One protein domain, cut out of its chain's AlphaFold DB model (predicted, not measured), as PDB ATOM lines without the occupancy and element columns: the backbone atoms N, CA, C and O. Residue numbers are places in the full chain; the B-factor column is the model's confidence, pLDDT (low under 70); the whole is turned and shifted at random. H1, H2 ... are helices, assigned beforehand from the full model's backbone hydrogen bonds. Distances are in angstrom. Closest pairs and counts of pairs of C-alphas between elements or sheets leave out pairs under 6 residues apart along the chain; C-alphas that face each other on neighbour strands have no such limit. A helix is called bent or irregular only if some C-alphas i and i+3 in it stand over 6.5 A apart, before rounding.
ATOM      1  N   ASN A  18     -33.213 -20.842  -3.699       89.94
ATOM      2  CA  ASN A  18     -31.975 -20.074  -3.751       89.94
ATOM      3  C   ASN A  18     -31.212 -20.306  -5.062       89.94
ATOM      4  O   ASN A  18     -30.733 -19.341  -5.651       89.94
ATOM      5  N   ILE A  19     -31.139 -21.556  -5.535       88.94
ATOM      6  CA  ILE A  19     -30.560 -21.908  -6.839       88.94
ATOM      7  C   ILE A  19     -31.335 -21.196  -7.946       88.94
ATOM      8  O   ILE A  19     -30.727 -20.585  -8.815       88.94
ATOM      9  N   ARG A  20     -32.671 -21.198  -7.886       87.75
ATOM     10  CA  ARG A  20     -33.503 -20.492  -8.871       87.75
ATOM     11  C   ARG A  20     -33.214 -18.994  -8.932       87.75
ATOM     12  O   ARG A  20     -33.111 -18.458 -10.026       87.75
ATOM     13  N   LEU A  21     -33.062 -18.335  -7.782       89.25
ATOM     14  CA  LEU A  21     -32.705 -16.914  -7.727       89.25
ATOM     15  C   LEU A  21     -31.325 -16.639  -8.328       89.25
ATOM     16  O   LEU A  21     -31.165 -15.663  -9.053       89.25
ATOM     17  N   VAL A  22     -30.340 -17.490  -8.036       89.88
ATOM     18  CA  VAL A  22     -28.988 -17.342  -8.590       89.88
ATOM     19  C   VAL A  22     -28.987 -17.585 -10.098       89.88
ATOM     20  O   VAL A  22     -28.361 -16.817 -10.817       89.88
ATOM     21  N   ILE A  23     -29.722 -18.586 -10.591       88.06
ATOM     22  CA  ILE A  23     -29.865 -18.841 -12.030       88.06
ATOM     23  C   ILE A  23     -30.539 -17.659 -12.732       88.06
ATOM     24  O   ILE A  23     -30.003 -17.177 -13.719       88.06
ATOM     25  N   GLU A  24     -31.664 -17.155 -12.216       87.12
ATOM     26  CA  GLU A  24     -32.345 -15.978 -12.781       87.12
ATOM     27  C   GLU A  24     -31.425 -14.747 -12.789       87.12
ATOM     28  O   GLU A  24     -31.410 -13.966 -13.739       87.12
ATOM     29  N   TRP A  25     -30.633 -14.567 -11.729       89.94
ATOM     30  CA  TRP A  25     -29.657 -13.488 -11.667       89.94
ATOM     31  C   TRP A  25     -28.544 -13.653 -12.712       89.94
ATOM     32  O   TRP A  25     -28.201 -12.681 -13.386       89.94
ATOM     33  N   LEU A  26     -28.002 -14.865 -12.872       89.25
ATOM     34  CA  LEU A  26     -26.989 -15.172 -13.882       89.25
ATOM     35  C   LEU A  26     -27.535 -14.947 -15.294       89.25
ATOM     36  O   LEU A  26     -26.896 -14.248 -16.075       89.25
ATOM     37  N   ASP A  27     -28.723 -15.464 -15.596       87.25
ATOM     38  CA  ASP A  27     -29.374 -15.327 -16.905       87.25
ATOM     39  C   ASP A  27     -29.575 -13.853 -17.283       87.25
ATOM     40  O   ASP A  27     -29.357 -13.442 -18.418       87.25
ATOM     41  N   ARG A  28     -29.910 -13.012 -16.298       88.06
ATOM     42  CA  ARG A  28     -30.175 -11.590 -16.526       88.06
ATOM     43  C   ARG A  28     -28.928 -10.705 -16.552       88.06
ATOM     44  O   ARG A  28     -28.949  -9.660 -17.203       88.06
ATOM     45  N   ALA A  36     -12.361  -9.409 -15.435       87.19
ATOM     46  CA  ALA A  36     -11.569  -9.534 -14.217       87.19
ATOM     47  C   ALA A  36     -12.310 -10.282 -13.096       87.19
ATOM     48  O   ALA A  36     -11.727 -11.149 -12.440       87.19
ATOM     49  N   SER A  37     -13.595  -9.987 -12.878       85.19
ATOM     50  CA  SER A  37     -14.407 -10.697 -11.886       85.19
ATOM     51  C   SER A  37     -14.641 -12.155 -12.278       85.19
ATOM     52  O   SER A  37     -14.384 -13.041 -11.465       85.19
ATOM     53  N   LEU A  38     -15.064 -12.419 -13.517       89.50
ATOM     54  CA  LEU A  38     -15.306 -13.783 -14.007       89.50
ATOM     55  C   LEU A  38     -14.028 -14.627 -13.997       89.50
ATOM     56  O   LEU A  38     -14.018 -15.720 -13.434       89.50
ATOM     57  N   GLY A  39     -12.933 -14.079 -14.526       91.19
ATOM     58  CA  GLY A  39     -11.619 -14.721 -14.570       91.19
ATOM     59  C   GLY A  39     -11.017 -14.994 -13.193       91.19
ATOM     60  O   GLY A  39     -10.111 -15.807 -13.079       91.19
ATOM     61  N   THR A  40     -11.539 -14.366 -12.137       91.44
ATOM     62  CA  THR A  40     -11.155 -14.663 -10.752       91.44
ATOM     63  C   THR A  40     -12.084 -15.676 -10.087       91.44
ATOM     64  O   THR A  40     -11.627 -16.569  -9.374       91.44
ATOM     65  N   VAL A  41     -13.395 -15.545 -10.293       91.00
ATOM     66  CA  VAL A  41     -14.387 -16.427  -9.664       91.00
ATOM     67  C   VAL A  41     -14.288 -17.847 -10.214       91.00
ATOM     68  O   VAL A  41     -14.312 -18.791  -9.429       91.00
ATOM     69  N   ILE A  42     -14.139 -18.007 -11.532       91.88
ATOM     70  CA  ILE A  42     -14.133 -19.323 -12.187       91.88
ATOM     71  C   ILE A  42     -12.999 -20.216 -11.647       91.88
ATOM     72  O   ILE A  42     -13.322 -21.266 -11.089       91.88
ATOM     73  N   PRO A  43     -11.713 -19.802 -11.639       93.38
ATOM     74  CA  PRO A  43     -10.642 -20.659 -11.120       93.38
ATOM     75  C   PRO A  43     -10.775 -20.949  -9.619       93.38
ATOM     76  O   PRO A  43     -10.331 -21.994  -9.140       93.38
ATOM     77  N   SER A  44     -11.392 -20.041  -8.852       93.06
ATOM     78  CA  SER A  44     -11.687 -20.273  -7.434       93.06
ATOM     79  C   SER A  44     -12.715 -21.394  -7.247       93.06
ATOM     80  O   SER A  44     -12.496 -22.281  -6.418       93.06
ATOM     81  N   LEU A  45     -13.795 -21.389  -8.036       91.62
ATOM     82  CA  LEU A  45     -14.816 -22.439  -8.024       91.62
ATOM     83  C   LEU A  45     -14.266 -23.774  -8.537       91.62
ATOM     84  O   LEU A  45     -14.495 -24.798  -7.901       91.62
ATOM     85  N   GLU A  46     -13.493 -23.763  -9.623       92.12
ATOM     86  CA  GLU A  46     -12.844 -24.959 -10.177       92.12
ATOM     87  C   GLU A  46     -11.882 -25.590  -9.172       92.12
ATOM     88  O   GLU A  46     -11.894 -26.801  -8.970       92.12
ATOM     89  N   THR A  47     -11.099 -24.779  -8.451       91.62
ATOM     90  CA  THR A  47     -10.194 -25.314  -7.427       91.62
ATOM     91  C   THR A  47     -10.967 -25.950  -6.267       91.62
ATOM     92  O   THR A  47     -10.519 -26.955  -5.714       91.62
ATOM     93  N   ALA A  48     -12.129 -25.404  -5.892       89.31
ATOM     94  CA  ALA A  48     -13.008 -26.010  -4.892       89.31
ATOM     95  C   ALA A  48     -13.649 -27.317  -5.398       89.31
ATOM     96  O   ALA A  48     -13.715 -28.303  -4.657       89.31
ATOM     97  N   LEU A  49     -14.069 -27.339  -6.664       88.25
ATOM     98  CA  LEU A  49     -14.655 -28.502  -7.322       88.25
ATOM     99  C   LEU A  49     -13.641 -29.652  -7.421       88.25
ATOM    100  O   LEU A  49     -13.896 -30.730  -6.890       88.25
ATOM    101  N   ASP A  50     -12.470 -29.404  -8.012       87.38
ATOM    102  CA  ASP A  50     -11.375 -30.373  -8.175       87.38
ATOM    103  C   ASP A  50     -10.749 -30.776  -6.828       87.38
ATOM    104  O   ASP A  50     -10.457 -31.940  -6.543       87.38
ATOM    105  N   GLY A  51     -10.535 -29.794  -5.950       83.31
ATOM    106  CA  GLY A  51      -9.810 -29.978  -4.698       83.31
ATOM    107  C   GLY A  51     -10.596 -30.709  -3.614       83.31
ATOM    108  O   GLY A  51      -9.973 -31.395  -2.798       83.31
ATOM    109  N   ALA A  52     -11.924 -30.575  -3.604       87.06
ATOM    110  CA  ALA A  52     -12.773 -31.092  -2.536       87.06
ATOM    111  C   ALA A  52     -13.961 -31.915  -3.054       87.06
ATOM    112  O   ALA A  52     -14.073 -33.087  -2.694       87.06
ATOM    113  N   LEU A  53     -14.826 -31.335  -3.895       85.50
ATOM    114  CA  LEU A  53     -16.102 -31.959  -4.267       85.50
ATOM    115  C   LEU A  53     -15.920 -33.248  -5.079       85.50
ATOM    116  O   LEU A  53     -16.480 -34.276  -4.714       85.50
ATOM    117  N   VAL A  54     -15.117 -33.218  -6.146       86.75
ATOM    118  CA  VAL A  54     -14.870 -34.390  -7.004       86.75
ATOM    119  C   VAL A  54     -14.231 -35.521  -6.209       86.75
ATOM    120  O   VAL A  54     -14.668 -36.663  -6.299       86.75
ATOM    121  N   LYS A  55     -13.237 -35.200  -5.375       85.25
ATOM    122  CA  LYS A  55     -12.579 -36.196  -4.521       85.25
ATOM    123  C   LYS A  55     -13.551 -36.837  -3.543       85.25
ATOM    124  O   LYS A  55     -13.516 -38.041  -3.360       85.25
ATOM    125  N   PHE A  56     -14.427 -36.044  -2.932       87.50
ATOM    126  CA  PHE A  56     -15.470 -36.578  -2.063       87.50
ATOM    127  C   PHE A  56     -16.438 -37.499  -2.807       87.50
ATOM    128  O   PHE A  56     -16.733 -38.578  -2.312       87.50
ATOM    129  N   LEU A  57     -16.877 -37.125  -4.011       85.94
ATOM    130  CA  LEU A  57     -17.754 -37.980  -4.814       85.94
ATOM    131  C   LEU A  57     -17.082 -39.299  -5.218       85.94
ATOM    132  O   LEU A  57     -17.743 -40.331  -5.210       85.94
ATOM    133  N   LEU A  58     -15.788 -39.278  -5.543       87.44
ATOM    134  CA  LEU A  58     -15.022 -40.489  -5.856       87.44
ATOM    135  C   LEU A  58     -14.832 -41.406  -4.640       87.44
ATOM    136  O   LEU A  58     -14.808 -42.622  -4.810       87.44
ATOM    137  N   ASP A  59     -14.711 -40.832  -3.442       87.88
ATOM    138  CA  ASP A  59     -14.578 -41.592  -2.197       87.88
ATOM    139  C   ASP A  59     -15.920 -42.217  -1.755       87.88
ATOM    140  O   ASP A  59     -15.926 -43.316  -1.206       87.88
ATOM    141  N   GLU A  60     -17.046 -41.532  -1.991       85.50
ATOM    142  CA  GLU A  60     -18.366 -41.912  -1.453       85.50
ATOM    143  C   GLU A  60     -19.219 -42.745  -2.428       85.50
ATOM    144  O   GLU A  60     -20.036 -43.566  -2.011       85.50
ATOM    145  N   VAL A  61     -19.071 -42.537  -3.741       86.75
ATOM    146  CA  VAL A  61     -19.919 -43.189  -4.752       86.75
ATOM    147  C   VAL A  61     -19.224 -44.425  -5.319       86.75
ATOM    148  O   VAL A  61     -18.331 -44.317  -6.159       86.75
ATOM    149  N   ASP A  62     -19.696 -45.609  -4.926       88.38
ATOM    150  CA  ASP A  62     -19.252 -46.895  -5.480       88.38
ATOM    151  C   ASP A  62     -19.960 -47.206  -6.813       88.38
ATOM    152  O   ASP A  62     -20.923 -47.971  -6.892       88.38
ATOM    153  N   ASP A  63     -19.531 -46.528  -7.881       89.75
ATOM    154  CA  ASP A  63     -20.049 -46.739  -9.234       89.75
ATOM    155  C   ASP A  63     -18.923 -46.625 -10.280       89.75
ATOM    156  O   ASP A  63     -18.406 -45.526 -10.507       89.75
ATOM    157  N   PRO A  64     -18.564 -47.711 -10.991       90.88
ATOM    158  CA  PRO A  64     -17.454 -47.692 -11.944       90.88
ATOM    159  C   PRO A  64     -17.677 -46.723 -13.113       90.88
ATOM    160  O   PRO A  64     -16.716 -46.156 -13.628       90.88
ATOM    161  N   VAL A  65     -18.931 -46.483 -13.517       90.31
ATOM    162  CA  VAL A  65     -19.241 -45.503 -14.573       90.31
ATOM    163  C   VAL A  65     -19.013 -44.085 -14.061       90.31
ATOM    164  O   VAL A  65     -18.459 -43.254 -14.775       90.31
ATOM    165  N   CYS A  66     -19.397 -43.816 -12.811       88.81
ATOM    166  CA  CYS A  66     -19.121 -42.544 -12.148       88.81
ATOM    167  C   CYS A  66     -17.607 -42.286 -12.117       88.81
ATOM    168  O   CYS A  66     -17.149 -41.246 -12.585       88.81
ATOM    169  N   HIS A  67     -16.819 -43.272 -11.678       90.38
ATOM    170  CA  HIS A  67     -15.359 -43.165 -11.600       90.38
ATOM    171  C   HIS A  67     -14.699 -42.938 -12.967       90.38
ATOM    172  O   HIS A  67     -13.776 -42.132 -13.072       90.38
ATOM    173  N   GLU A  68     -15.178 -43.601 -14.023       91.69
ATOM    174  CA  GLU A  68     -14.707 -43.375 -15.399       91.69
ATOM    175  C   GLU A  68     -14.978 -41.936 -15.859       91.69
ATOM    176  O   GLU A  68     -14.071 -41.238 -16.311       91.69
ATOM    177  N   VAL A  69     -16.214 -41.459 -15.685       90.19
ATOM    178  CA  VAL A  69     -16.623 -40.106 -16.090       90.19
ATOM    179  C   VAL A  69     -15.848 -39.043 -15.312       90.19
ATOM    180  O   VAL A  69     -15.310 -38.112 -15.911       90.19
ATOM    181  N   PHE A  70     -15.718 -39.194 -13.992       89.50
ATOM    182  CA  PHE A  70     -14.962 -38.249 -13.171       89.50
ATOM    183  C   PHE A  70     -13.465 -38.256 -13.479       89.50
ATOM    184  O   PHE A  70     -12.824 -37.221 -13.322       89.50
ATOM    185  N   ARG A  71     -12.901 -39.358 -13.990       86.94
ATOM    186  CA  ARG A  71     -11.518 -39.368 -14.488       86.94
ATOM    187  C   ARG A  71     -11.344 -38.434 -15.684       86.94
ATOM    188  O   ARG A  71     -10.358 -37.698 -15.738       86.94
ATOM    189  N   HIS A  72     -12.296 -38.438 -16.617       90.00
ATOM    190  CA  HIS A  72     -12.293 -37.517 -17.753       90.00
ATOM    191  C   HIS A  72     -12.517 -36.071 -17.311       90.00
ATOM    192  O   HIS A  72     -11.739 -35.204 -17.698       90.00
ATOM    193  N   ILE A  73     -13.493 -35.824 -16.430       88.25
ATOM    194  CA  ILE A  73     -13.730 -34.488 -15.859       88.25
ATOM    195  C   ILE A  73     -12.456 -33.967 -15.186       88.25
ATOM    196  O   ILE A  73     -11.986 -32.888 -15.516       88.25
ATOM    197  N   ASN A  74     -11.826 -34.756 -14.315       84.62
ATOM    198  CA  ASN A  74     -10.594 -34.375 -13.622       84.62
ATOM    199  C   ASN A  74      -9.426 -34.091 -14.594       84.62
ATOM    200  O   ASN A  74      -8.614 -33.196 -14.357       84.62
ATOM    201  N   SER A  75      -9.338 -34.832 -15.705       85.50
ATOM    202  CA  SER A  75      -8.372 -34.545 -16.775       85.50
ATOM    203  C   SER A  75      -8.616 -33.171 -17.410       85.50
ATOM    204  O   SER A  75      -7.661 -32.459 -17.736       85.50
ATOM    205  N   ASP A  76      -9.875 -32.774 -17.556       89.69
ATOM    206  CA  ASP A  76     -10.276 -31.495 -18.140       89.69
ATOM    207  C   ASP A  76     -10.101 -30.335 -17.153       89.69
ATOM    208  O   ASP A  76      -9.550 -29.300 -17.532       89.69
ATOM    209  N   GLU A  77     -10.419 -30.538 -15.870       87.50
ATOM    210  CA  GLU A  77     -10.243 -29.527 -14.817       87.50
ATOM    211  C   GLU A  77      -8.782 -29.084 -14.666       87.50
ATOM    212  O   GLU A  77      -8.493 -27.912 -14.420       87.50
ATOM    213  N   SER A  78      -7.819 -29.984 -14.897       85.00
ATOM    214  CA  SER A  78      -6.400 -29.606 -14.910       85.00
ATOM    215  C   SER A  78      -6.080 -28.549 -15.981       85.00
ATOM    216  O   SER A  78      -5.269 -27.646 -15.745       85.00
ATOM    217  N   ARG A  79      -6.752 -28.625 -17.140       91.81
ATOM    218  CA  ARG A  79      -6.623 -27.662 -18.240       91.81
ATOM    219  C   ARG A  79      -7.390 -26.382 -17.939       91.81
ATOM    220  O   ARG A  79      -6.854 -25.309 -18.209       91.81
ATOM    221  N   HIS A  80      -8.584 -26.480 -17.350       93.56
ATOM    222  CA  HIS A  80      -9.351 -25.313 -16.911       93.56
ATOM    223  C   HIS A  80      -8.555 -24.461 -15.922       93.56
ATOM    224  O   HIS A  80      -8.345 -23.278 -16.177       93.56
ATOM    225  N   LEU A  81      -7.957 -25.082 -14.899       92.06
ATOM    226  CA  LEU A  81      -7.114 -24.377 -13.935       92.06
ATOM    227  C   LEU A  81      -5.901 -23.721 -14.603       92.06
ATOM    228  O   LEU A  81      -5.599 -22.559 -14.328       92.06
ATOM    229  N   ALA A  82      -5.201 -24.432 -15.494       93.19
ATOM    230  CA  ALA A  82      -4.046 -23.874 -16.199       93.19
ATOM    231  C   ALA A  82      -4.426 -22.630 -17.021       93.19
ATOM    232  O   ALA A  82      -3.759 -21.597 -16.926       93.19
ATOM    233  N   VAL A  83      -5.523 -22.707 -17.780       95.50
ATOM    234  CA  VAL A  83      -6.046 -21.580 -18.562       95.50
ATOM    235  C   VAL A  83      -6.523 -20.458 -17.642       95.50
ATOM    236  O   VAL A  83      -6.177 -19.301 -17.864       95.50
ATOM    237  N   GLY A  84      -7.254 -20.779 -16.578       94.88
ATOM    238  CA  GLY A  84      -7.786 -19.822 -15.617       94.88
ATOM    239  C   GLY A  84      -6.697 -18.982 -14.952       94.88
ATOM    240  O   GLY A  84      -6.779 -17.753 -14.931       94.88
ATOM    241  N   PHE A  85      -5.623 -19.617 -14.477       95.50
ATOM    242  CA  PHE A  85      -4.492 -18.892 -13.889       95.50
ATOM    243  C   PHE A  85      -3.669 -18.115 -14.922       95.50
ATOM    244  O   PHE A  85      -3.161 -17.041 -14.594       95.50
ATOM    245  N   GLN A  86      -3.577 -18.592 -16.166       96.00
ATOM    246  CA  GLN A  86      -2.968 -17.819 -17.250       96.00
ATOM    247  C   GLN A  86      -3.792 -16.564 -17.577       96.00
ATOM    248  O   GLN A  86      -3.232 -15.487 -17.772       96.00
ATOM    249  N   VAL A  87      -5.123 -16.671 -17.597       95.94
ATOM    250  CA  VAL A  87      -6.020 -15.525 -17.791       95.94
ATOM    251  C   VAL A  87      -5.868 -14.522 -16.644       95.94
ATOM    252  O   VAL A  87      -5.783 -13.323 -16.901       95.94
ATOM    253  N   LEU A  88      -5.755 -14.984 -15.395       95.50
ATOM    254  CA  LEU A  88      -5.471 -14.115 -14.246       95.50
ATOM    255  C   LEU A  88      -4.151 -13.348 -14.387       95.50
ATOM    256  O   LEU A  88      -4.113 -12.146 -14.109       95.50
ATOM    257  N   ASP A  89      -3.097 -14.015 -14.859       96.44
ATOM    258  CA  ASP A  89      -1.805 -13.377 -15.126       96.44
ATOM    259  C   ASP A  89      -1.934 -12.282 -16.199       96.44
ATOM    260  O   ASP A  89      -1.481 -11.152 -16.002       96.44
ATOM    261  N   MET A  90      -2.640 -12.576 -17.295       95.69
ATOM    262  CA  MET A  90      -2.888 -11.615 -18.375       95.69
ATOM    263  C   MET A  90      -3.717 -10.413 -17.912       95.69
ATOM    264  O   MET A  90      -3.406  -9.275 -18.263       95.69
ATOM    265  N   LEU A  91      -4.751 -10.642 -17.099       94.69
ATOM    266  CA  LEU A  91      -5.581  -9.576 -16.537       94.69
ATOM    267  C   LEU A  91      -4.752  -8.649 -15.642       94.69
ATOM    268  O   LEU A  91      -4.816  -7.425 -15.783       94.69
ATOM    269  N   GLY A  92      -3.924  -9.223 -14.766       94.19
ATOM    270  CA  GLY A  92      -3.064  -8.480 -13.845       94.19
ATOM    271  C   GLY A  92      -1.940  -7.674 -14.510       94.19
ATOM    272  O   GLY A  92      -1.339  -6.817 -13.858       94.19
ATOM    273  N   ALA A  93      -1.663  -7.908 -15.797       94.75
ATOM    274  CA  ALA A  93      -0.643  -7.179 -16.553       94.75
ATOM    275  C   ALA A  93      -1.042  -5.717 -16.859       94.75
ATOM    276  O   ALA A  93      -0.190  -4.898 -17.213       94.75
ATOM    277  N   SER A  94      -2.320  -5.364 -16.689       92.44
ATOM    278  CA  SER A  94      -2.830  -4.005 -16.904       92.44
ATOM    279  C   SER A  94      -2.274  -2.980 -15.900       92.44
ATOM    280  O   SER A  94      -1.694  -3.301 -14.857       92.44
ATOM    281  N   SER A  95      -2.459  -1.689 -16.196       94.88
ATOM    282  CA  SER A  95      -2.055  -0.629 -15.262       94.88
ATOM    283  C   SER A  95      -2.879  -0.686 -13.969       94.88
ATOM    284  O   SER A  95      -4.089  -0.907 -14.002       94.88
ATOM    285  N   MET A  96      -2.256  -0.411 -12.817       93.81
ATOM    286  CA  MET A  96      -2.945  -0.479 -11.515       93.81
ATOM    287  C   MET A  96      -4.185   0.430 -11.455       93.81
ATOM    288  O   MET A  96      -5.209   0.063 -10.886       93.81
ATOM    289  N   ARG A  97      -4.125   1.599 -12.107       93.75
ATOM    290  CA  ARG A  97      -5.271   2.508 -12.232       93.75
ATOM    291  C   ARG A  97      -6.460   1.838 -12.928       93.75
ATOM    292  O   ARG A  97      -7.577   1.968 -12.440       93.75
ATOM    293  N   GLN A  98      -6.234   1.143 -14.045       92.94
ATOM    294  CA  GLN A  98      -7.301   0.430 -14.758       92.94
ATOM    295  C   GLN A  98      -7.877  -0.695 -13.901       92.94
ATOM    296  O   GLN A  98      -9.091  -0.759 -13.749       92.94
ATOM    297  N   LEU A  99      -7.015  -1.494 -13.262       92.81
ATOM    298  CA  LEU A  99      -7.437  -2.599 -12.397       92.81
ATOM    299  C   LEU A  99      -8.343  -2.134 -11.248       92.81
ATOM    300  O   LEU A  99      -9.361  -2.763 -10.958       92.81
ATOM    301  N   ILE A 100      -7.996  -1.016 -10.605       92.12
ATOM    302  CA  ILE A 100      -8.803  -0.433  -9.526       92.12
ATOM    303  C   ILE A 100     -10.136   0.090 -10.067       92.12
ATOM    304  O   ILE A 100     -11.176  -0.218  -9.488       92.12
ATOM    305  N   ILE A 101     -10.125   0.851 -11.168       92.75
ATOM    306  CA  ILE A 101     -11.351   1.406 -11.766       92.75
ATOM    307  C   ILE A 101     -12.303   0.287 -12.191       92.75
ATOM    308  O   ILE A 101     -13.492   0.367 -11.902       92.75
ATOM    309  N   GLU A 102     -11.795  -0.762 -12.837       90.94
ATOM    310  CA  GLU A 102     -12.599  -1.904 -13.270       90.94
ATOM    311  C   GLU A 102     -13.179  -2.666 -12.075       90.94
ATOM    312  O   GLU A 102     -14.372  -2.975 -12.057       90.94
ATOM    313  N   THR A 103     -12.364  -2.912 -11.043       90.69
ATOM    314  CA  THR A 103     -12.821  -3.598  -9.829       90.69
ATOM    315  C   THR A 103     -13.910  -2.784  -9.135       90.69
ATOM    316  O   THR A 103     -15.027  -3.269  -8.965       90.69
ATOM    317  N   VAL A 104     -13.633  -1.524  -8.784       91.06
ATOM    318  CA  VAL A 104     -14.605  -0.652  -8.104       91.06
ATOM    319  C   VAL A 104     -15.855  -0.487  -8.962       91.06
ATOM    320  O   VAL A 104     -16.959  -0.702  -8.473       91.06
ATOM    321  N   GLY A 105     -15.683  -0.195 -10.253       90.88
ATOM    322  CA  GLY A 105     -16.769  -0.045 -11.213       90.88
ATOM    323  C   GLY A 105     -17.640  -1.291 -11.350       90.88
ATOM    324  O   GLY A 105     -18.824  -1.159 -11.635       90.88
ATOM    325  N   THR A 106     -17.100  -2.488 -11.111       89.06
ATOM    326  CA  THR A 106     -17.883  -3.730 -11.089       89.06
ATOM    327  C   THR A 106     -18.665  -3.874  -9.786       89.06
ATOM    328  O   THR A 106     -19.871  -4.104  -9.825       89.06
ATOM    329  N   PHE A 107     -18.016  -3.695  -8.634       85.75
ATOM    330  CA  PHE A 107     -18.642  -3.937  -7.329       85.75
ATOM    331  C   PHE A 107     -19.680  -2.881  -6.922       85.75
ATOM    332  O   PHE A 107     -20.556  -3.186  -6.118       85.75
ATOM    333  N   VAL A 108     -19.639  -1.672  -7.493       90.25
ATOM    334  CA  VAL A 108     -20.680  -0.649  -7.268       90.25
ATOM    335  C   VAL A 108     -21.938  -0.861  -8.116       90.25
ATOM    336  O   VAL A 108     -22.943  -0.191  -7.884       90.25
ATOM    337  N   LYS A 109     -21.916  -1.766  -9.109       91.06
ATOM    338  CA  LYS A 109     -23.103  -2.041  -9.930       91.06
ATOM    339  C   LYS A 109     -24.188  -2.686  -9.059       91.06
ATOM    340  O   LYS A 109     -23.935  -3.746  -8.481       91.06
ATOM    341  N   PRO A 110     -25.422  -2.146  -9.041       92.06
ATOM    342  CA  PRO A 110     -26.518  -2.735  -8.273       92.06
ATOM    343  C   PRO A 110     -26.812  -4.191  -8.652       92.06
ATOM    344  O   PRO A 110     -27.142  -4.992  -7.784       92.06
ATOM    345  N   SER A 111     -26.645  -4.552  -9.933       90.56
ATOM    346  CA  SER A 111     -26.792  -5.935 -10.395       90.56
ATOM    347  C   SER A 111     -25.788  -6.863  -9.714       90.56
ATOM    348  O   SER A 111     -26.182  -7.903  -9.201       90.56
ATOM    349  N   VAL A 112     -24.514  -6.475  -9.628       89.19
ATOM    350  CA  VAL A 112     -23.464  -7.262  -8.964       89.19
ATOM    351  C   VAL A 112     -23.723  -7.372  -7.466       89.19
ATOM    352  O   VAL A 112     -23.646  -8.469  -6.917       89.19
ATOM    353  N   MET A 113     -24.094  -6.270  -6.811       90.44
ATOM    354  CA  MET A 113     -24.437  -6.283  -5.386       90.44
ATOM    355  C   MET A 113     -25.610  -7.224  -5.094       90.44
ATOM    356  O   MET A 113     -25.538  -8.023  -4.163       90.44
ATOM    357  N   LEU A 114     -26.665  -7.181  -5.917       90.81
ATOM    358  CA  LEU A 114     -27.788  -8.111  -5.815       90.81
ATOM    359  C   LEU A 114     -27.326  -9.563  -5.988       90.81
ATOM    360  O   LEU A 114     -27.750 -10.427  -5.225       90.81
ATOM    361  N   GLY A 115     -26.424  -9.811  -6.938       89.81
ATOM    362  CA  GLY A 115     -25.809 -11.116  -7.173       89.81
ATOM    363  C   GLY A 115     -25.107 -11.666  -5.946       89.81
ATOM    364  O   GLY A 115     -25.398 -12.776  -5.515       89.81
ATOM    365  N   LEU A 116     -24.241 -10.860  -5.331       88.12
ATOM    366  CA  LEU A 116     -23.535 -11.225  -4.101       88.12
ATOM    367  C   LEU A 116     -24.508 -11.533  -2.954       88.12
ATOM    368  O   LEU A 116     -24.286 -12.489  -2.208       88.12
ATOM    369  N   LEU A 117     -25.606 -10.777  -2.842       89.12
ATOM    370  CA  LEU A 117     -26.638 -11.016  -1.832       89.12
ATOM    371  C   LEU A 117     -27.379 -12.341  -2.051       89.12
ATOM    372  O   LEU A 117     -27.637 -13.044  -1.081       89.12
ATOM    373  N   VAL A 118     -27.714 -12.715  -3.291       90.31
ATOM    374  CA  VAL A 118     -28.399 -13.997  -3.555       90.31
ATOM    375  C   VAL A 118     -27.442 -15.193  -3.559       90.31
ATOM    376  O   VAL A 118     -27.843 -16.300  -3.202       90.31
ATOM    377  N   TYR A 119     -26.178 -14.976  -3.923       90.38
ATOM    378  CA  TYR A 119     -25.137 -16.001  -3.998       90.38
ATOM    379  C   TYR A 119     -24.615 -16.423  -2.622       90.38
ATOM    380  O   TYR A 119     -24.456 -17.616  -2.378       90.38
ATOM    381  N   SER A 120     -24.389 -15.474  -1.709       90.88
ATOM    382  CA  SER A 120     -23.873 -15.762  -0.361       90.88
ATOM    383  C   SER A 120     -24.656 -16.870   0.376       90.88
ATOM    384  O   SER A 120     -24.032 -17.862   0.764       90.88
ATOM    385  N   PRO A 121     -26.002 -16.802   0.505       92.06
ATOM    386  CA  PRO A 121     -26.784 -17.851   1.165       92.06
ATOM    387  C   PRO A 121     -26.749 -19.187   0.418       92.06
ATOM    388  O   PRO A 121     -26.785 -20.240   1.059       92.06
ATOM    389  N   LEU A 122     -26.626 -19.175  -0.917       91.88
ATOM    390  CA  LEU A 122     -26.453 -20.404  -1.690       91.88
ATOM    391  C   LEU A 122     -25.125 -21.077  -1.340       91.88
ATOM    392  O   LEU A 122     -25.111 -22.273  -1.059       91.88
ATOM    393  N   LEU A 123     -24.030 -20.316  -1.335       90.31
ATOM    394  CA  LEU A 123     -22.709 -20.852  -1.038       90.31
ATOM    395  C   LEU A 123     -22.639 -21.409   0.385       90.31
ATOM    396  O   LEU A 123     -22.173 -22.532   0.565       90.31
ATOM    397  N   THR A 124     -23.153 -20.671   1.375       89.69
ATOM    398  CA  THR A 124     -23.246 -21.158   2.760       89.69
ATOM    399  C   THR A 124     -24.001 -22.485   2.816       89.69
ATOM    400  O   THR A 124     -23.477 -23.457   3.347       89.69
ATOM    401  N   ARG A 125     -25.179 -22.584   2.182       89.88
ATOM    402  CA  ARG A 125     -25.945 -23.841   2.123       89.88
ATOM    403  C   ARG A 125     -25.165 -24.978   1.478       89.88
ATOM    404  O   ARG A 125     -25.218 -26.093   1.978       89.88
ATOM    405  N   MET A 126     -24.461 -24.718   0.377       88.81
ATOM    406  CA  MET A 126     -23.651 -25.737  -0.294       88.81
ATOM    407  C   MET A 126     -22.555 -26.269   0.631       88.81
ATOM    408  O   MET A 126     -22.442 -27.481   0.791       88.81
ATOM    409  N   VAL A 127     -21.795 -25.378   1.277       87.38
ATOM    410  CA  VAL A 127     -20.731 -25.761   2.216       87.38
ATOM    411  C   VAL A 127     -21.305 -26.543   3.400       87.38
ATOM    412  O   VAL A 127     -20.811 -27.629   3.696       87.38
ATOM    413  N   THR A 128     -22.379 -26.053   4.025       87.38
ATOM    414  CA  THR A 128     -23.034 -26.727   5.157       87.38
ATOM    415  C   THR A 128     -23.582 -28.098   4.765       87.38
ATOM    416  O   THR A 128     -23.364 -29.067   5.486       87.38
ATOM    417  N   ASN A 129     -24.249 -28.216   3.612       88.31
ATOM    418  CA  ASN A 129     -24.807 -29.485   3.143       88.31
ATOM    419  C   ASN A 129     -23.707 -30.511   2.869       88.31
ATOM    420  O   ASN A 129     -23.811 -31.651   3.305       88.31
ATOM    421  N   ILE A 130     -22.643 -30.108   2.176       85.81
ATOM    422  CA  ILE A 130     -21.548 -31.017   1.839       85.81
ATOM    423  C   ILE A 130     -20.763 -31.415   3.105       85.81
ATOM    424  O   ILE A 130     -20.374 -32.573   3.253       85.81
ATOM    425  N   SER A 131     -20.592 -30.497   4.061       86.12
ATOM    426  CA  SER A 131     -20.023 -30.806   5.380       86.12
ATOM    427  C   SER A 131     -20.894 -31.801   6.154       86.12
ATOM    428  O   SER A 131     -20.367 -32.748   6.732       86.12
ATOM    429  N   ALA A 132     -22.222 -31.638   6.126       88.19
ATOM    430  CA  ALA A 132     -23.165 -32.569   6.746       88.19
ATOM    431  C   ALA A 132     -23.171 -33.952   6.070       88.19
ATOM    432  O   ALA A 132     -23.465 -34.949   6.723       88.19
ATOM    433  N   MET A 133     -22.814 -34.020   4.784       85.94
ATOM    434  CA  MET A 133     -22.623 -35.269   4.036       85.94
ATOM    435  C   MET A 133     -21.270 -35.948   4.310       85.94
ATOM    436  O   MET A 133     -21.031 -37.026   3.781       85.94
ATOM    437  N   GLY A 134     -20.391 -35.356   5.126       85.75
ATOM    438  CA  GLY A 134     -19.124 -35.975   5.531       85.75
ATOM    439  C   GLY A 134     -17.877 -35.466   4.805       85.75
ATOM    440  O   GLY A 134     -16.792 -36.009   5.017       85.75
ATOM    441  N   LEU A 135     -17.967 -34.409   3.986       86.94
ATOM    442  CA  LEU A 135     -16.759 -33.762   3.465       86.94
ATOM    443  C   LEU A 135     -15.965 -33.140   4.618       86.94
ATOM    444  O   LEU A 135     -16.470 -32.275   5.337       86.94
ATOM    445  N   SER A 136     -14.697 -33.529   4.752       85.44
ATOM    446  CA  SER A 136     -13.831 -32.954   5.775       85.44
ATOM    447  C   SER A 136     -13.557 -31.473   5.508       85.44
ATOM    448  O   SER A 136     -13.248 -31.064   4.383       85.44
ATOM    449  N   GLU A 137     -13.595 -30.664   6.569       84.50
ATOM    450  CA  GLU A 137     -13.201 -29.253   6.500       84.50
ATOM    451  C   GLU A 137     -11.788 -29.104   5.924       84.50
ATOM    452  O   GLU A 137     -11.527 -28.207   5.127       84.50
ATOM    453  N   GLU A 138     -10.886 -30.032   6.250       87.06
ATOM    454  CA  GLU A 138      -9.519 -30.055   5.733       87.06
ATOM    455  C   GLU A 138      -9.468 -30.073   4.195       87.06
ATOM    456  O   GLU A 138      -8.672 -29.344   3.602       87.06
ATOM    457  N   LYS A 139     -10.338 -30.843   3.522       88.12
ATOM    458  CA  LYS A 139     -10.410 -30.864   2.050       88.12
ATOM    459  C   LYS A 139     -10.819 -29.492   1.494       88.12
ATOM    460  O   LYS A 139     -10.216 -29.033   0.524       88.12
ATOM    461  N   LEU A 140     -11.768 -28.802   2.136       87.25
ATOM    462  CA  LEU A 140     -12.176 -27.437   1.765       87.25
ATOM    463  C   LEU A 140     -11.047 -26.417   1.985       87.25
ATOM    464  O   LEU A 140     -10.750 -25.618   1.093       87.25
ATOM    465  N   TYR A 141     -10.373 -26.475   3.137       88.94
ATOM    466  CA  TYR A 141      -9.212 -25.628   3.431       88.94
ATOM    467  C   TYR A 141      -8.080 -25.852   2.425       88.94
ATOM    468  O   TYR A 141      -7.502 -24.890   1.914       88.94
ATOM    469  N   ASN A 142      -7.779 -27.109   2.096       91.31
ATOM    470  CA  ASN A 142      -6.741 -27.463   1.132       91.31
ATOM    471  C   ASN A 142      -7.076 -26.975  -0.282       91.31
ATOM    472  O   ASN A 142      -6.177 -26.514  -0.990       91.31
ATOM    473  N   ALA A 143      -8.349 -27.013  -0.681       91.00
ATOM    474  CA  ALA A 143      -8.788 -26.459  -1.955       91.00
ATOM    475  C   ALA A 143      -8.541 -24.942  -2.029       91.00
ATOM    476  O   ALA A 143      -7.909 -24.461  -2.969       91.00
ATOM    477  N   ILE A 144      -8.924 -24.183  -0.999       90.44
ATOM    478  CA  ILE A 144      -8.659 -22.734  -0.965       90.44
ATOM    479  C   ILE A 144      -7.162 -22.444  -0.936       90.44
ATOM    480  O   ILE A 144      -6.676 -21.605  -1.693       90.44
ATOM    481  N   LYS A 145      -6.399 -23.185  -0.131       92.81
ATOM    482  CA  LYS A 145      -4.942 -23.041  -0.075       92.81
ATOM    483  C   LYS A 145      -4.292 -23.302  -1.436       92.81
ATOM    484  O   LYS A 145      -3.323 -22.634  -1.785       92.81
ATOM    485  N   ARG A 146      -4.812 -24.246  -2.228       92.69
ATOM    486  CA  ARG A 146      -4.341 -24.487  -3.599       92.69
ATOM    487  C   ARG A 146      -4.614 -23.289  -4.506       92.69
ATOM    488  O   ARG A 146      -3.704 -22.900  -5.233       92.69
ATOM    489  N   TYR A 147      -5.803 -22.695  -4.430       94.12
ATOM    490  CA  TYR A 147      -6.147 -21.508  -5.219       94.12
ATOM    491  C   TYR A 147      -5.162 -20.365  -4.941       94.12
ATOM    492  O   TYR A 147      -4.605 -19.774  -5.866       94.12
ATOM    493  N   GLU A 148      -4.855 -20.138  -3.664       94.19
ATOM    494  CA  GLU A 148      -3.866 -19.148  -3.238       94.19
ATOM    495  C   GLU A 148      -2.458 -19.491  -3.715       94.19
ATOM    496  O   GLU A 148      -1.802 -18.684  -4.365       94.19
ATOM    497  N   ASN A 149      -1.991 -20.708  -3.442       94.31
ATOM    498  CA  ASN A 149      -0.633 -21.125  -3.776       94.31
ATOM    499  C   ASN A 149      -0.334 -21.050  -5.274       94.31
ATOM    500  O   ASN A 149       0.823 -20.865  -5.642       94.31
ATOM    501  N   VAL A 150      -1.333 -21.265  -6.134       93.19
ATOM    502  CA  VAL A 150      -1.156 -21.154  -7.585       93.19
ATOM    503  C   VAL A 150      -1.275 -19.696  -8.029       93.19
ATOM    504  O   VAL A 150      -0.416 -19.235  -8.779       93.19
ATOM    505  N   GLY A 151      -2.254 -18.946  -7.515       93.31
ATOM    506  CA  GLY A 151      -2.435 -17.529  -7.840       93.31
ATOM    507  C   GLY A 151      -1.250 -16.647  -7.429       93.31
ATOM    508  O   GLY A 151      -0.849 -15.763  -8.181       93.31
ATOM    509  N   GLU A 152      -0.622 -16.923  -6.284       94.81
ATOM    510  CA  GLU A 152       0.532 -16.163  -5.776       94.81
ATOM    511  C   GLU A 152       1.827 -16.387  -6.589       94.81
ATOM    512  O   GLU A 152       2.796 -15.649  -6.409       94.81
ATOM    513  N   ARG A 153       1.868 -17.369  -7.508       94.94
ATOM    514  CA  ARG A 153       3.046 -17.622  -8.368       94.94
ATOM    515  C   ARG A 153       3.266 -16.530  -9.409       94.94
ATOM    516  O   ARG A 153       4.403 -16.308  -9.815       94.94
ATOM    517  N   SER A 154       2.197 -15.871  -9.850       95.56
ATOM    518  CA  SER A 154       2.276 -14.776 -10.817       95.56
ATOM    519  C   SER A 154       2.424 -13.436 -10.096       95.56
ATOM    520  O   SER A 154       1.702 -13.119  -9.149       95.56
ATOM    521  N   GLU A 155       3.355 -12.600 -10.556       95.00
ATOM    522  CA  GLU A 155       3.465 -11.216 -10.080       95.00
ATOM    523  C   GLU A 155       2.256 -10.370 -10.486       95.00
ATOM    524  O   GLU A 155       1.821  -9.504  -9.728       95.00
ATOM    525  N   ASN A 156       1.682 -10.644 -11.657       96.25
ATOM    526  CA  ASN A 156       0.533  -9.921 -12.181       96.25
ATOM    527  C   ASN A 156      -0.750 -10.287 -11.432       96.25
ATOM    528  O   ASN A 156      -1.473  -9.392 -10.995       96.25
ATOM    529  N   THR A 157      -1.004 -11.575 -11.185       95.62
ATOM    530  CA  THR A 157      -2.175 -12.024 -10.411       95.62
ATOM    531  C   THR A 157      -2.184 -11.411  -9.012       95.62
ATOM    532  O   THR A 157      -3.217 -10.922  -8.551       95.62
ATOM    533  N   ARG A 158      -1.016 -11.318  -8.359       95.25
ATOM    534  CA  ARG A 158      -0.862 -10.660  -7.048       95.25
ATOM    535  C   ARG A 158      -1.248  -9.181  -7.047       95.25
ATOM    536  O   ARG A 158      -1.545  -8.635  -5.987       95.25
ATOM    537  N   ARG A 159      -1.263  -8.521  -8.205       94.44
ATOM    538  CA  ARG A 159      -1.647  -7.109  -8.346       94.44
ATOM    539  C   ARG A 159      -3.143  -6.923  -8.592       94.44
ATOM    540  O   ARG A 159      -3.620  -5.800  -8.459       94.44
ATOM    541  N   LEU A 160      -3.880  -7.981  -8.938       94.56
ATOM    542  CA  LEU A 160      -5.295  -7.904  -9.290       94.56
ATOM    543  C   LEU A 160      -6.166  -7.704  -8.030       94.56
ATOM    544  O   LEU A 160      -6.227  -8.596  -7.182       94.56
ATOM    545  N   PRO A 161      -6.893  -6.580  -7.874       94.75
ATOM    546  CA  PRO A 161      -7.718  -6.361  -6.683       94.75
ATOM    547  C   PRO A 161      -8.865  -7.376  -6.556       94.75
ATOM    548  O   PRO A 161      -9.140  -7.861  -5.459       94.75
ATOM    549  N   ALA A 162      -9.486  -7.756  -7.681       92.62
ATOM    550  CA  ALA A 162     -10.517  -8.792  -7.719       92.62
ATOM    551  C   ALA A 162     -10.017 -10.138  -7.156       92.62
ATOM    552  O   ALA A 162     -10.730 -10.760  -6.369       92.62
ATOM    553  N   TYR A 163      -8.772 -10.537  -7.463       94.88
ATOM    554  CA  TYR A 163      -8.140 -11.748  -6.916       94.88
ATOM    555  C   TYR A 163      -8.151 -11.770  -5.390       94.88
ATOM    556  O   TYR A 163      -8.565 -12.760  -4.784       94.88
ATOM    557  N   HIS A 164      -7.775 -10.660  -4.756       94.25
ATOM    558  CA  HIS A 164      -7.758 -10.573  -3.296       94.25
ATOM    559  C   HIS A 164      -9.155 -10.577  -2.682       94.25
ATOM    560  O   HIS A 164      -9.343 -11.200  -1.638       94.25
ATOM    561  N   LEU A 165     -10.136  -9.941  -3.330       92.19
ATOM    562  CA  LEU A 165     -11.529  -9.960  -2.873       92.19
ATOM    563  C   LEU A 165     -12.103 -11.381  -2.888       92.19
ATOM    564  O   LEU A 165     -12.676 -11.817  -1.891       92.19
ATOM    565  N   ILE A 166     -11.899 -12.122  -3.979       91.75
ATOM    566  CA  ILE A 166     -12.377 -13.506  -4.090       91.75
ATOM    567  C   ILE A 166     -11.613 -14.437  -3.147       91.75
ATOM    568  O   ILE A 166     -12.238 -15.246  -2.466       91.75
ATOM    569  N   LYS A 167     -10.287 -14.282  -3.019       93.12
ATOM    570  CA  LYS A 167      -9.476 -15.021  -2.035       93.12
ATOM    571  C   LYS A 167     -10.009 -14.831  -0.613       93.12
ATOM    572  O   LYS A 167     -10.194 -15.798   0.123       93.12
ATOM    573  N   TYR A 168     -10.280 -13.586  -0.229       92.31
ATOM    574  CA  TYR A 168     -10.837 -13.262   1.080       92.31
ATOM    575  C   TYR A 168     -12.237 -13.861   1.268       92.31
ATOM    576  O   TYR A 168     -12.496 -14.506   2.283       92.31
ATOM    577  N   HIS A 169     -13.110 -13.714   0.270       89.00
ATOM    578  CA  HIS A 169     -14.454 -14.282   0.297       89.00
ATOM    579  C   HIS A 169     -14.436 -15.811   0.439       89.00
ATOM    580  O   HIS A 169     -15.177 -16.353   1.252       89.00
ATOM    581  N   ALA A 170     -13.562 -16.512  -0.289       88.50
ATOM    582  CA  ALA A 170     -13.432 -17.963  -0.199       88.50
ATOM    583  C   ALA A 170     -13.050 -18.411   1.223       88.50
ATOM    584  O   ALA A 170     -13.691 -19.301   1.779       88.50
ATOM    585  N   ARG A 171     -12.070 -17.744   1.856       89.31
ATOM    586  CA  ARG A 171     -11.687 -18.010   3.258       89.31
ATOM    587  C   ARG A 171     -12.847 -17.804   4.227       89.31
ATOM    588  O   ARG A 171     -13.018 -18.584   5.160       89.31
ATOM    589  N   ILE A 172     -13.636 -16.752   4.015       88.81
ATOM    590  CA  ILE A 172     -14.826 -16.498   4.825       88.81
ATOM    591  C   ILE A 172     -15.855 -17.615   4.624       88.81
ATOM    592  O   ILE A 172     -16.386 -18.152   5.590       88.81
ATOM    593  N   ALA A 173     -16.119 -18.008   3.383       83.44
ATOM    594  CA  ALA A 173     -17.158 -18.981   3.078       83.44
ATOM    595  C   ALA A 173     -16.945 -20.347   3.752       83.44
ATOM    596  O   ALA A 173     -17.926 -21.006   4.089       83.44
ATOM    597  N   ILE A 174     -15.694 -20.763   3.982       84.31
ATOM    598  CA  ILE A 174     -15.393 -22.050   4.630       84.31
ATOM    599  C   ILE A 174     -15.287 -21.985   6.154       84.31
ATOM    600  O   ILE A 174     -15.445 -23.006   6.815       84.31
ATOM    601  N   ASN A 175     -15.029 -20.812   6.735       82.06
ATOM    602  CA  ASN A 175     -14.981 -20.692   8.184       82.06
ATOM    603  C   ASN A 175     -16.412 -20.543   8.723       82.06
ATOM    604  O   ASN A 175     -17.049 -19.493   8.581       82.06
ATOM    605  N   GLN A 176     -16.910 -21.615   9.339       69.75
ATOM    606  CA  GLN A 176     -18.297 -21.743   9.789       69.75
ATOM    607  C   GLN A 176     -18.614 -20.939  11.066       69.75
ATOM    608  O   GLN A 176     -19.776 -20.728  11.390       69.75
ATOM    609  N   THR A 177     -17.604 -20.439  11.786       73.88
ATOM    610  CA  THR A 177     -17.780 -19.875  13.144       73.88
ATOM    611  C   THR A 177     -17.900 -18.350  13.205       73.88
ATOM    612  O   THR A 177     -17.855 -17.757  14.281       73.88
ATOM    613  N   GLN A 178     -18.061 -17.680  12.064       80.44
ATOM    614  CA  GLN A 178     -18.009 -16.217  11.985       80.44
ATOM    615  C   GLN A 178     -19.377 -15.556  11.728       80.44
ATOM    616  O   GLN A 178     -20.252 -16.173  11.117       80.44
ATOM    617  N   PRO A 179     -19.552 -14.262  12.078       85.50
ATOM    618  CA  PRO A 179     -20.826 -13.548  11.923       85.50
ATOM    619  C   PRO A 179     -21.418 -13.573  10.507       85.50
ATOM    620  O   PRO A 179     -22.636 -13.605  10.353       85.50
ATOM    621  N   PHE A 180     -20.568 -13.593   9.474       85.06
ATOM    622  CA  PHE A 180     -21.007 -13.691   8.078       85.06
ATOM    623  C   PHE A 180     -21.889 -14.921   7.825       85.06
ATOM    624  O   PHE A 180     -22.890 -14.810   7.122       85.06
ATOM    625  N   GLN A 181     -21.568 -16.068   8.433       84.44
ATOM    626  CA  GLN A 181     -22.345 -17.296   8.251       84.44
ATOM    627  C   GLN A 181     -23.754 -17.145   8.808       84.44
ATOM    628  O   GLN A 181     -24.718 -17.431   8.112       84.44
ATOM    629  N   PHE A 182     -23.889 -16.581  10.009       86.38
ATOM    630  CA  PHE A 182     -25.198 -16.332  10.611       86.38
ATOM    631  C   PHE A 182     -26.068 -15.395   9.758       86.38
ATOM    632  O   PHE A 182     -27.269 -15.626   9.587       86.38
ATOM    633  N   VAL A 183     -25.467 -14.340   9.194       89.69
ATOM    634  CA  VAL A 183     -26.160 -13.426   8.274       89.69
ATOM    635  C   VAL A 183     -26.606 -14.176   7.020       89.69
ATOM    636  O   VAL A 183     -27.776 -14.103   6.647       89.69
ATOM    637  N   SER A 184     -25.701 -14.939   6.410       90.00
ATOM    638  CA  SER A 184     -25.958 -15.722   5.201       90.00
ATOM    639  C   SER A 184     -27.053 -16.780   5.412       90.00
ATOM    640  O   SER A 184     -28.004 -16.872   4.637       90.00
ATOM    641  N   GLU A 185     -27.021 -17.516   6.523       90.12
ATOM    642  CA  GLU A 185     -28.069 -18.468   6.902       90.12
ATOM    643  C   GLU A 185     -29.429 -17.791   7.100       90.12
ATOM    644  O   GLU A 185     -30.458 -18.294   6.640       90.12
ATOM    645  N   SER A 186     -29.441 -16.633   7.762       90.56
ATOM    646  CA  SER A 186     -30.658 -15.848   7.982       90.56
ATOM    647  C   SER A 186     -31.250 -15.354   6.661       90.56
ATOM    648  O   SER A 186     -32.463 -15.439   6.458       90.56
ATOM    649  N   MET A 187     -30.403 -14.914   5.725       91.88
ATOM    650  CA  MET A 187     -30.817 -14.574   4.363       91.88
ATOM    651  C   MET A 187     -31.396 -15.787   3.630       91.88
ATOM    652  O   MET A 187     -32.431 -15.664   2.981       91.88
ATOM    653  N   GLY A 188     -30.794 -16.969   3.784       90.38
ATOM    654  CA  GLY A 188     -31.337 -18.215   3.246       90.38
ATOM    655  C   GLY A 188     -32.745 -18.511   3.774       90.38
ATOM    656  O   GLY A 188     -33.658 -18.768   2.991       90.38
ATOM    657  N   LYS A 189     -32.958 -18.408   5.093       91.19
ATOM    658  CA  LYS A 189     -34.290 -18.584   5.706       91.19
ATOM    659  C   LYS A 189     -35.301 -17.572   5.167       91.19
ATOM    660  O   LYS A 189     -36.447 -17.928   4.914       91.19
ATOM    661  N   ALA A 190     -34.879 -16.326   4.943       90.94
ATOM    662  CA  ALA A 190     -35.725 -15.319   4.312       90.94
ATOM    663  C   ALA A 190     -36.072 -15.694   2.859       90.94
ATOM    664  O   ALA A 190     -37.233 -15.589   2.470       90.94
ATOM    665  N   ILE A 191     -35.105 -16.197   2.080       89.94
ATOM    666  CA  ILE A 191     -35.317 -16.707   0.715       89.94
ATOM    667  C   ILE A 191     -36.365 -17.831   0.697       89.94
ATOM    668  O   ILE A 191     -37.202 -17.884  -0.208       89.94
ATOM    669  N   ASP A 192     -36.389 -18.694   1.712       89.44
ATOM    670  CA  ASP A 192     -37.365 -19.785   1.787       89.44
ATOM    671  C   ASP A 192     -38.811 -19.292   1.946       89.44
ATOM    672  O   ASP A 192     -39.743 -19.998   1.552       89.44
ATOM    673  N   LEU A 193     -39.017 -18.066   2.431       88.88
ATOM    674  CA  LEU A 193     -40.336 -17.438   2.533       88.88
ATOM    675  C   LEU A 193     -40.814 -16.834   1.205       88.88
ATOM    676  O   LEU A 193     -42.004 -16.548   1.063       88.88
ATOM    677  N   PHE A 194     -39.938 -16.674   0.204       85.00
ATOM    678  CA  PHE A 194     -40.347 -16.097  -1.077       85.00
ATOM    679  C   PHE A 194     -41.344 -17.014  -1.803       85.00
ATOM    680  O   PHE A 194     -41.101 -18.223  -1.952       85.00
ATOM    681  N   PRO A 195     -42.470 -16.467  -2.294       82.88
ATOM    682  CA  PRO A 195     -43.432 -17.244  -3.055       82.88
ATOM    683  C   PRO A 195     -42.836 -17.667  -4.400       82.88
ATOM    684  O   PRO A 195     -42.319 -16.847  -5.155       82.88
ATOM    685  N   ILE A 196     -42.977 -18.955  -4.732       77.06
ATOM    686  CA  ILE A 196     -42.427 -19.574  -5.955       77.06
ATOM    687  C   ILE A 196     -42.852 -18.823  -7.224       77.06
ATOM    688  O   ILE A 196     -42.078 -18.719  -8.171       77.06
ATOM    689  N   LYS A 197     -44.062 -18.251  -7.221       74.00
ATOM    690  CA  LYS A 197     -44.628 -17.471  -8.332       74.00
ATOM    691  C   LYS A 197     -43.810 -16.223  -8.693       74.00
ATOM    692  O   LYS A 197     -43.950 -15.724  -9.799       74.00
ATOM    693  N   VAL A 198     -42.980 -15.722  -7.775       77.75
ATOM    694  CA  VAL A 198     -42.149 -14.521  -7.964       77.75
ATOM    695  C   VAL A 198     -40.737 -14.880  -8.452       77.75
ATOM    696  O   VAL A 198     -40.017 -14.016  -8.936       77.75
ATOM    697  N   LEU A 199     -40.351 -16.161  -8.411       73.50
ATOM    698  CA  LEU A 199     -39.008 -16.656  -8.757       73.50
ATOM    699  C   LEU A 199     -38.789 -16.863 -10.270       73.50
ATOM    700  O   LEU A 199     -38.029 -17.749 -10.660       73.50
ATOM    701  N   GLY A 200     -39.501 -16.114 -11.116       70.00
ATOM    702  CA  GLY A 200     -39.404 -16.229 -12.573       70.00
ATOM    703  C   GLY A 200     -39.883 -17.575 -13.135       70.00
ATOM    704  O   GLY A 200     -40.458 -18.415 -12.429       70.00
ATOM    705  N   LYS A 201     -39.669 -17.772 -14.437       73.88
ATOM    706  CA  LYS A 201     -39.878 -19.069 -15.099       73.88
ATOM    707  C   LYS A 201     -38.633 -19.936 -14.897       73.88
ATOM    708  O   LYS A 201     -37.555 -19.424 -14.624       73.88
TER     709      LYS A 201
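Overview. This is residues 18 to 28 and 36 to 201 of the 216 residues of the protein "Putative reductase" of Mycobacteroides abscessus subsp. abscessus (UniProt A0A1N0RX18). The longest helix, H3, folds back along H2 as a long hairpin, and a second helical hairpin, H6 and H7, packs on H2. Beyond H7 stands H5, with H1 along part of it and H8 crossing it, while H4 crosses one end, between H3 and H5 in the chain. The printed part has 177 residues with eight named helices, H1 to H8 in chain order, and no named strand: all helix. It is compact, with a radius of gyration of the C-alphas of 17.4 A, and rounded, with spans of 47 by 41 by 34 A.

Arrangement. Begin with H3, residues 64 to 92, which touches H2, residues 36 to 60, in a hairpin, opposite ways at a shallow tilt of 23 degrees; the closest C-alphas, of Pro 43 and Gly 84, are 5.4 A apart. H2 is irregular, with C-alphas 51 and 54 7.1 A apart, and has a kink of 29 degrees near residue 48. With H6, residues 137 to 151, and H7, residues 161 to 174, H2 forms an up and down bundle, each helix running against the one before. Residues 43 to 52 of H2 touch H6, closest at the C-alphas of Gly 51 and Ala 143, 4.6 A. H6 and H7 are a hairpin at a shallow tilt of 9 degrees, closest at the C-alphas of Ile 144 and Ala 170, 6.8 A. H4, residues 96 to 107, touches H7 at a steep tilt of 47 degrees, closest at the C-alphas of Thr 103 and Ala 162, 6.1 A. Residues 123 to 127 of H5, residues 110 to 132, touch H7, closest at the C-alphas of Thr 124 and Ala 173, 6.5 A. H8, residues 179 to 192, touches H5 about perpendicular, at 82 degrees, with the C-alphas of Pro 121 and Ser 184 closest at 4.6 A. H1, residues 18 to 28, touches H5 at a shallow tilt of 34 degrees, only just short of steep, closest at the C-alphas of Asn 18 and Leu 122, 5.9 A. H3 and H8 are apart. In H1, H4, H6, H7 and H8 every O i to N i+4 pair is within hydrogen-bond range; in H2 it is 17 of 21, in H3 24 of 25 and in H5 17 of 19.

Along the chain. Find C-alpha 64 at (-17.454, -47.692, -11.944); from there H3 runs 41.8 A to C-alpha 92 at (-3.064, -8.480, -13.845). H2 is 35.5 A long and H5 33.6 A. H8 ends at C-alpha 192, (-37.365, -19.785, 1.787).

Size, cuts and confidence. The C-alphas of Asp 62 and Arg 97 are the two farthest apart, 51.8 A. Residues 29 to 35 are not printed, and C-alphas 28 and 36 are 18.9 A apart across this cut, between H1 and H2. Of the links printed whole, H6 to H7 is short and the others are tight. The mean pLDDT of the printed part is 89.4, and residue 176 alone is under 70.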